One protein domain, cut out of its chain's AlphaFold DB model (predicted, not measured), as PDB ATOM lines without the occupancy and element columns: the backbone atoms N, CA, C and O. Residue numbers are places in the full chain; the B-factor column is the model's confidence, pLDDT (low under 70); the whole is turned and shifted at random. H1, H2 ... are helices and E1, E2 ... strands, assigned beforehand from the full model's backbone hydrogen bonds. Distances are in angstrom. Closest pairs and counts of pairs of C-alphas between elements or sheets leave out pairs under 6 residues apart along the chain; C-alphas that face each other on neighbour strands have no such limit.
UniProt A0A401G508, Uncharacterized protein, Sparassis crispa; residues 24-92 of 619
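This is residues 24 to 92 of the 619 residues of an uncharacterized protein of Sparassis crispa (UniProt A0A401G508). This domain has little regular structure: it is mostly loops, with the short hairpin of E1 and E2 on one side, the helix H1 on the other, and residues 24 to 44 looping toward one end. The 69 printed residues include E1, E2 and H1, in that order; the two strands are antiparallel, and the class is mixed, with only 16 residues in named elements. The whole is compact, radius of gyration of the C-alphas 11.3 A, and spans 32 by 24 by 18 A.

Look past residue 44 for E1, residues 45 to 47, and E2, residues 56 to 58, an antiparallel hairpin at 146 degrees; N 46 and O 57 are within hydrogen-bond range at 3.0 A. Residues 66 to 67 pair antiparallel with residues 74 to 75. In H1, residues 78 to 87, every O i to N i+4 pair is within hydrogen-bond range. The closest C-alphas of E1 and H1, Val 46 and Pro 78, are 7.6 A apart.

Find C-alpha 45 at (85.802, 52.270, 27.208), where E1 begins. H1 runs 14.1 A to C-alpha 87 at (95.674, 70.269, 19.590).

The printed part has no cut. The link from E2 to H1 is long. Confidence is under 70 at residues 26, 31 to 43 and 49 to 55.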
ATOM      1  N   PHE A  24      85.678  53.421  17.931       74.69
ATOM      2  CA  PHE A  24      85.148  52.119  18.344       74.69
ATOM      3  C   PHE A  24      85.001  52.014  19.867       74.69
ATOM      4  O   PHE A  24      85.953  52.220  20.625       74.69
ATOM      5  N   CYS A  25      83.798  51.660  20.313       73.12
ATOM      6  CA  CYS A  25      83.470  51.432  21.713       73.12
ATOM      7  C   CYS A  25      83.742  49.976  22.099       73.12
ATOM      8  O   CYS A  25      82.974  49.086  21.745       73.12
ATOM      9  N   SER A  26      84.784  49.702  22.886       65.50
ATOM     10  CA  SER A  26      85.062  48.316  23.311       65.50
ATOM     11  C   SER A  26      84.006  47.751  24.278       65.50
ATOM     12  O   SER A  26      83.743  46.551  24.248       65.50
ATOM     13  N   SER A  27      83.345  48.601  25.075       70.94
ATOM     14  CA  SER A  27      82.282  48.181  26.010       70.94
ATOM     15  C   SER A  27      80.935  47.895  25.343       70.94
ATOM     16  O   SER A  27      80.190  47.046  25.818       70.94
ATOM     17  N   CYS A  28      80.597  48.638  24.288       72.31
ATOM     18  CA  CYS A  28      79.295  48.587  23.620       72.31
ATOM     19  C   CYS A  28      79.355  47.998  22.202       72.31
ATOM     20  O   CYS A  28      78.320  47.805  21.581       72.31
ATOM     21  N   LYS A  29      80.556  47.650  21.717       74.62
ATOM     22  CA  LYS A  29      80.855  47.014  20.420       74.62
ATOM     23  C   LYS A  29      80.385  47.786  19.176       74.62
ATOM     24  O   LYS A  29      80.495  47.278  18.063       74.62
ATOM     25  N   GLU A  30      79.926  49.023  19.341       70.44
ATOM     26  CA  GLU A  30      79.468  49.888  18.257       70.44
ATOM     27  C   GLU A  30      80.586  50.799  17.714       70.44
ATOM     28  O   GLU A  30      81.513  51.211  18.424       70.44
ATOM     29  N   ARG A  31      80.485  51.130  16.419       66.56
ATOM     30  CA  ARG A  31      81.233  52.231  15.795       66.56
ATOM     31  C   ARG A  31      80.394  53.494  15.898       66.56
ATOM     32  O   ARG A  31      79.352  53.587  15.253       66.56
ATOM     33  N   HIS A  32      80.875  54.484  16.637       69.38
ATOM     34  CA  HIS A  32      80.199  55.771  16.729       69.38
ATOM     35  C   HIS A  32      80.828  56.779  15.765       69.38
ATOM     36  O   HIS A  32      82.049  56.868  15.612       69.38
ATOM     37  N   ASN A  33      79.968  57.563  15.122       63.75
ATOM     38  CA  ASN A  33      80.376  58.787  14.441       63.75
ATOM     39  C   ASN A  33      80.670  59.874  15.492       63.75
ATOM     40  O   ASN A  33      80.301  59.729  16.655       63.75
ATOM     41  N   ARG A  34      81.270  61.005  15.084       56.50
ATOM     42  CA  ARG A  34      81.648  62.126  15.982       56.50
ATOM     43  C   ARG A  34      80.547  62.649  16.921       56.50
ATOM     44  O   ARG A  34      80.858  63.337  17.882       56.50
ATOM     45  N   ARG A  35      79.272  62.347  16.661       55.75
ATOM     46  CA  ARG A  35      78.194  62.502  17.645       55.75
ATOM     47  C   ARG A  35      77.954  61.158  18.323       55.75
ATOM     48  O   ARG A  35      77.255  60.314  17.768       55.75
ATOM     49  N   TYR A  36      78.510  60.992  19.521       58.94
ATOM     50  CA  TYR A  36      78.052  59.958  20.444       58.94
ATOM     51  C   TYR A  36      76.604  60.292  20.843       58.94
ATOM     52  O   TYR A  36      76.388  61.370  21.403       58.94
ATOM     53  N   PRO A  37      75.604  59.439  20.559       55.47
ATOM     54  CA  PRO A  37      74.324  59.551  21.245       55.47
ATOM     55  C   PRO A  37      74.529  59.229  22.733       55.47
ATOM     56  O   PRO A  37      75.504  58.564  23.096       55.47
ATOM     57  N   ASP A  38      73.605  59.658  23.595       57.97
ATOM     58  CA  ASP A  38      73.602  59.279  25.013       57.97
ATOM     59  C   ASP A  38      73.221  57.799  25.183       57.97
ATOM     60  O   ASP A  38      72.143  57.429  25.649       57.97
ATOM     61  N   THR A  39      74.143  56.913  24.806       55.84
ATOM     62  CA  THR A  39      74.116  55.516  25.217       55.84
ATOM     63  C   THR A  39      74.257  55.500  26.737       55.84
ATOM     64  O   THR A  39      75.323  55.846  27.259       55.84
ATOM     65  N   GLY A  40      73.212  55.075  27.452       56.72
ATOM     66  CA  GLY A  40      73.166  55.012  28.922       56.72
ATOM     67  C   GLY A  40      74.171  54.052  29.579       56.72
ATOM     68  O   GLY A  40      74.078  53.785  30.773       56.72
ATOM     69  N   SER A  41      75.139  53.525  28.820       65.31
ATOM     70  CA  SER A  41      76.253  52.746  29.348       65.31
ATOM     71  C   SER A  41      77.177  53.635  30.181       65.31
ATOM     72  O   SER A  41      77.887  54.509  29.677       65.31
ATOM     73  N   ILE A  42      77.162  53.368  31.483       60.78
ATOM     74  CA  ILE A  42      77.914  54.087  32.517       60.78
ATOM     75  C   ILE A  42      79.432  53.821  32.388       60.78
ATOM     76  O   ILE A  42      80.244  54.624  32.836       60.78
ATOM     77  N   PHE A  43      79.824  52.731  31.714       67.44
ATOM     78  CA  PHE A  43      81.204  52.245  31.601       67.44
ATOM     79  C   PHE A  43      81.667  52.133  30.142       67.44
ATOM     80  O   PHE A  43      82.047  51.062  29.664       67.44
ATOM     81  N   CYS A  44      81.642  53.242  29.405       77.06
ATOM     82  CA  CYS A  44      82.144  53.291  28.031       77.06
ATOM     83  C   CYS A  44      83.687  53.371  28.000       77.06
ATOM     84  O   CYS A  44      84.262  54.334  28.512       77.06
ATOM     85  N   LYS A  45      84.345  52.364  27.404       83.44
ATOM     86  CA  LYS A  45      85.802  52.270  27.208       83.44
ATOM     87  C   LYS A  45      86.154  52.507  25.736       83.44
ATOM     88  O   LYS A  45      85.791  51.703  24.869       83.44
ATOM     89  N   VAL A  46      86.891  53.584  25.479       82.88
ATOM     90  CA  VAL A  46      87.263  54.066  24.140       82.88
ATOM     91  C   VAL A  46      88.774  53.934  23.914       82.88
ATOM     92  O   VAL A  46      89.563  54.102  24.846       82.88
ATOM     93  N   VAL A  47      89.165  53.619  22.675       83.31
ATOM     94  CA  VAL A  47      90.561  53.552  22.211       83.31
ATOM     95  C   VAL A  47      90.775  54.612  21.138       83.31
ATOM     96  O   VAL A  47      90.020  54.651  20.168       83.31
ATOM     97  N   PHE A  48      91.823  55.420  21.288       81.25
ATOM     98  CA  PHE A  48      92.266  56.378  20.277       81.25
ATOM     99  C   PHE A  48      93.600  55.892  19.688       81.25
ATOM    100  O   PHE A  48      94.612  55.957  20.390       81.25
ATOM    101  N   PRO A  49      93.629  55.359  18.452       69.12
ATOM    102  CA  PRO A  49      94.850  54.808  17.860       69.12
ATOM    103  C   PRO A  49      95.870  55.892  17.482       69.12
ATOM    104  O   PRO A  49      97.069  55.632  17.519       69.12
ATOM    105  N   ASP A  50      95.403  57.105  17.175       68.81
ATOM    106  CA  ASP A  50      96.233  58.205  16.665       68.81
ATOM    107  C   ASP A  50      96.859  59.067  17.781       68.81
ATOM    108  O   ASP A  50      97.623  59.997  17.513       68.81
ATOM    109  N   LEU A  51      96.560  58.774  19.055       68.25
ATOM    110  CA  LEU A  51      97.213  59.431  20.184       68.25
ATOM    111  C   LEU A  51      98.528  58.718  20.520       68.25
ATOM    112  O   LEU A  51      98.557  57.518  20.773       68.25
ATOM    113  N   VAL A  52      99.609  59.502  20.624       60.75
ATOM    114  CA  VAL A  52     100.986  59.054  20.955       60.75
ATOM    115  C   VAL A  52     101.056  58.221  22.248       60.75
ATOM    116  O   VAL A  52     101.994  57.458  22.463       60.75
ATOM    117  N   PHE A  53     100.038  58.336  23.099       63.88
ATOM    118  CA  PHE A  53      99.782  57.450  24.228       63.88
ATOM    119  C   PHE A  53      98.498  56.683  23.901       63.88
ATOM    120  O   PHE A  53      97.402  57.201  24.122       63.88
ATOM    121  N   ALA A  54      98.635  55.463  23.376       52.31
ATOM    122  CA  ALA A  54      97.520  54.558  23.101       52.31
ATOM    123  C   ALA A  54      96.903  54.068  24.426       52.31
ATOM    124  O   ALA A  54      97.146  52.956  24.893       52.31
ATOM    125  N   GLN A  55      96.154  54.954  25.084       68.06
ATOM    126  CA  GLN A  55      95.566  54.746  26.400       68.06
ATOM    127  C   GLN A  55      94.057  54.558  26.296       68.06
ATOM    128  O   GLN A  55      93.356  55.261  25.567       68.06
ATOM    129  N   TYR A  56      93.553  53.613  27.083       80.00
ATOM    130  CA  TYR A  56      92.125  53.417  27.276       80.00
ATOM    131  C   TYR A  56      91.553  54.566  28.103       80.00
ATOM    132  O   TYR A  56      91.947  54.747  29.256       80.00
ATOM    133  N   VAL A  57      90.595  55.306  27.544       85.44
ATOM    134  CA  VAL A  57      89.858  56.326  28.298       85.44
ATOM    135  C   VAL A  57      88.467  55.806  28.631       85.44
ATOM    136  O   VAL A  57      87.774  55.228  27.791       85.44
ATOM    137  N   TYR A  58      88.074  56.018  29.882       87.38
ATOM    138  CA  TYR A  58      86.807  55.575  30.445       87.38
ATOM    139  C   TYR A  58      85.890  56.780  30.678       87.38
ATOM    140  O   TYR A  58      86.336  57.824  31.163       87.38
ATOM    141  N   LYS A  59      84.600  56.634  30.359       90.06
ATOM    142  CA  LYS A  59      83.552  57.573  30.788       90.06
ATOM    143  C   LYS A  59      83.403  57.458  32.310       90.06
ATOM    144  O   LYS A  59      83.202  56.361  32.824       90.06
ATOM    145  N   THR A  60      83.538  58.561  33.043       89.62
ATOM    146  CA  THR A  60      83.434  58.558  34.509       89.62
ATOM    147  C   THR A  60      81.970  58.372  34.936       89.62
ATOM    148  O   THR A  60      81.141  59.208  34.565       89.62
ATOM    149  N   PRO A  61      81.638  57.359  35.766       81.31
ATOM    150  CA  PRO A  61      80.256  57.055  36.154       81.31
ATOM    151  C   PRO A  61      79.483  58.226  36.768       81.31
ATOM    152  O   PRO A  61      78.305  58.409  36.484       81.31
ATOM    153  N   LEU A  62      80.157  59.032  37.595       85.94
ATOM    154  CA  LEU A  62      79.540  60.124  38.357       85.94
ATOM    155  C   LEU A  62      79.271  61.389  37.529       85.94
ATOM    156  O   LEU A  62      78.379  62.159  37.867       85.94
ATOM    157  N   THR A  63      80.061  61.639  36.481       89.69
ATOM    158  CA  THR A  63      79.991  62.888  35.696       89.69
ATOM    159  C   THR A  63      79.445  62.679  34.290       89.69
ATOM    160  O   THR A  63      79.097  63.656  33.629       89.69
ATOM    161  N   GLY A  64      79.418  61.432  33.804       91.94
ATOM    162  CA  GLY A  64      79.085  61.106  32.421       91.94
ATOM    163  C   GLY A  64      80.088  61.660  31.402       91.94
ATOM    164  O   GLY A  64      79.745  61.757  30.228       91.94
ATOM    165  N   ARG A  65      81.301  62.046  31.820       94.00
ATOM    166  CA  ARG A  65      82.311  62.693  30.963       94.00
ATOM    167  C   ARG A  65      83.564  61.843  30.802       94.00
ATOM    168  O   ARG A  65      83.913  61.057  31.680       94.00
ATOM    169  N   PHE A  66      84.263  62.039  29.692       92.81
ATOM    170  CA  PHE A  66      85.593  61.488  29.446       92.81
ATOM    171  C   PHE A  66      86.642  62.463  29.976       92.81
ATOM    172  O   PHE A  66      86.592  63.651  29.659       92.81
ATOM    173  N   HIS A  67      87.595  61.988  30.773       92.06
ATOM    174  CA  HIS A  67      88.664  62.833  31.307       92.06
ATOM    175  C   HIS A  67      89.968  62.607  30.543       92.06
ATOM    176  O   HIS A  67      90.375  61.468  30.323       92.06
ATOM    177  N   CYS A  68      90.651  63.690  30.167       92.12
ATOM    178  CA  CYS A  68      92.006  63.583  29.637       92.12
ATOM    179  C   CYS A  68      92.955  63.095  30.747       92.12
ATOM    180  O   CYS A  68      93.032  63.755  31.787       92.12
ATOM    181  N   PRO A  69      93.720  62.005  30.550       85.81
ATOM    182  CA  PRO A  69      94.596  61.466  31.592       85.81
ATOM    183  C   PRO A  69      95.757  62.401  31.964       85.81
ATOM    184  O   PRO A  69      96.318  62.250  33.044       85.81
ATOM    185  N   ARG A  70      96.110  63.374  31.107       86.94
ATOM    186  CA  ARG A  70      97.249  64.284  31.330       86.94
ATOM    187  C   ARG A  70      96.883  65.621  31.973       86.94
ATOM    188  O   ARG A  70      97.644  66.131  32.783       86.94
ATOM    189  N   CYS A  71      95.750  66.213  31.587       91.81
ATOM    190  CA  CYS A  71      95.330  67.541  32.060       91.81
ATOM    191  C   CYS A  71      94.045  67.514  32.911       91.81
ATOM    192  O   CYS A  71      93.565  68.565  33.334       91.81
ATOM    193  N   HIS A  72      93.453  66.330  33.104       90.06
ATOM    194  CA  HIS A  72      92.226  66.045  33.863       90.06
ATOM    195  C   HIS A  72      90.943  66.782  33.424       90.06
ATOM    196  O   HIS A  72      89.882  66.570  34.022       90.06
ATOM    197  N   ARG A  73      90.991  67.583  32.349       93.75
ATOM    198  CA  ARG A  73      89.811  68.237  31.757       93.75
ATOM    199  C   ARG A  73      88.779  67.205  31.301       93.75
ATOM    200  O   ARG A  73      89.139  66.142  30.796       93.75
ATOM    201  N   ALA A  74      87.506  67.552  31.481       93.69
ATOM    202  CA  ALA A  74      86.360  66.675  31.263       93.69
ATOM    203  C   ALA A  74      85.569  67.069  30.006       93.69
ATOM    204  O   ALA A  74      85.109  68.208  29.895       93.69
ATOM    205  N   TYR A  75      85.348  66.107  29.113       95.00
ATOM    206  CA  TYR A  75      84.704  66.257  27.805       95.00
ATOM    207  C   TYR A  75      83.400  65.457  27.760       95.00
ATOM    208  O   TYR A  75      83.308  64.388  28.365       95.00
ATOM    209  N   GLN A  76      82.372  65.979  27.087       91.94
ATOM    210  CA  GLN A  76      81.071  65.302  26.987       91.94
ATOM    211  C   GLN A  76      81.138  64.094  26.043       91.94
ATOM    212  O   GLN A  76      80.654  63.018  26.384       91.94
ATOM    213  N   ASP A  77      81.801  64.253  24.903       91.56
ATOM    214  CA  ASP A  77      82.018  63.218  23.899       91.56
ATOM    215  C   ASP A  77      83.522  62.901  23.727       91.56
ATOM    216  O   ASP A  77      84.381  63.726  24.065       91.56
ATOM    217  N   PRO A  78      83.873  61.713  23.199       86.44
ATOM    218  CA  PRO A  78      85.268  61.334  22.997       86.44
ATOM    219  C   PRO A  78      85.940  62.074  21.828       86.44
ATOM    220  O   PRO A  78      87.164  62.158  21.811       86.44
ATOM    221  N   GLY A  79      85.183  62.647  20.884       88.69
ATOM    222  CA  GLY A  79      85.738  63.414  19.765       88.69
ATOM    223  C   GLY A  79      86.360  64.734  20.226       88.69
ATOM    224  O   GLY A  79      87.483  65.050  19.846       88.69
ATOM    225  N   CYS A  80      85.694  65.460  21.129       92.19
ATOM    226  CA  CYS A  80      86.263  66.650  21.763       92.19
ATOM    227  C   CYS A  80      87.496  66.329  22.627       92.19
ATOM    228  O   CYS A  80      88.383  67.173  22.761       92.19
ATOM    229  N   LEU A  81      87.577  65.125  23.208       91.81
ATOM    230  CA  LEU A  81      88.775  64.678  23.922       91.81
ATOM    231  C   LEU A  81      89.940  64.390  22.959       91.81
ATOM    232  O   LEU A  81      91.066  64.790  23.242       91.81
ATOM    233  N   GLU A  82      89.682  63.728  21.832       90.00
ATOM    234  CA  GLU A  82      90.673  63.453  20.784       90.00
ATOM    235  C   GLU A  82      91.204  64.747  20.146       90.00
ATOM    236  O   GLU A  82      92.416  64.949  20.030       90.00
ATOM    237  N   GLU A  83      90.308  65.678  19.811       90.81
ATOM    238  CA  GLU A  83      90.655  67.014  19.317       90.81
ATOM    239  C   GLU A  83      91.441  67.812  20.370       90.81
ATOM    240  O   GLU A  83      92.442  68.454  20.052       90.81
ATOM    241  N   HIS A  84      91.083  67.711  21.654       92.19
ATOM    242  CA  HIS A  84      91.881  68.317  22.718       92.19
ATOM    243  C   HIS A  84      93.281  67.698  22.845       92.19
ATOM    244  O   HIS A  84      94.261  68.432  22.967       92.19
ATOM    245  N   ALA A  85      93.385  66.369  22.823       88.12
ATOM    246  CA  ALA A  85      94.646  65.656  23.001       88.12
ATOM    247  C   ALA A  85      95.609  65.828  21.812       88.12
ATOM    248  O   ALA A  85      96.818  65.726  22.003       88.12
ATOM    249  N   SER A  86      95.083  66.125  20.618       85.38
ATOM    250  CA  SER A  86      95.859  66.400  19.401       85.38
ATOM    251  C   SER A  86      96.201  67.880  19.181       85.38
ATOM    252  O   SER A  86      97.186  68.170  18.505       85.38
ATOM    253  N   LEU A  87      95.428  68.823  19.739       87.56
ATOM    254  CA  LEU A  87      95.674  70.269  19.590       87.56
ATOM    255  C   LEU A  87      96.314  70.935  20.817       87.56
ATOM    256  O   LEU A  87      96.875  72.026  20.702       87.56
ATOM    257  N   SER A  88      96.198  70.353  22.013       87.38
ATOM    258  CA  SER A  88      96.655  71.012  23.236       87.38
ATOM    259  C   SER A  88      98.115  70.704  23.547       87.38
ATOM    260  O   SER A  88      98.462  69.584  23.914       87.38
ATOM    261  N   SER A  89      98.960  71.738  23.544       81.38
ATOM    262  CA  SER A  89     100.344  71.667  24.039       81.38
ATOM    263  C   SER A  89     100.452  71.112  25.466       81.38
ATOM    264  O   SER A  89     101.406  70.405  25.767       81.38
ATOM    265  N   ALA A  90      99.443  71.337  26.317       78.38
ATOM    266  CA  ALA A  90      99.359  70.765  27.665       78.38
ATOM    267  C   ALA A  90      99.083  69.244  27.694       78.38
ATOM    268  O   ALA A  90      99.241  68.617  28.740       78.38
ATOM    269  N   CYS A  91      98.663  68.646  26.573       81.94
ATOM    270  CA  CYS A  91      98.529  67.196  26.395       81.94
ATOM    271  C   CYS A  91      99.778  66.541  25.787       81.94
ATOM    272  O   CYS A  91      99.941  65.321  25.889       81.94
ATOM    273  N   HIS A  92     100.692  67.325  25.216       76.88
ATOM    274  CA  HIS A  92     101.992  66.833  24.774       76.88
ATOM    275  C   HIS A  92     102.992  66.799  25.944       76.88
ATOM    276  O   HIS A  92     102.811  67.500  26.943       76.88
TER     277      HIS A  92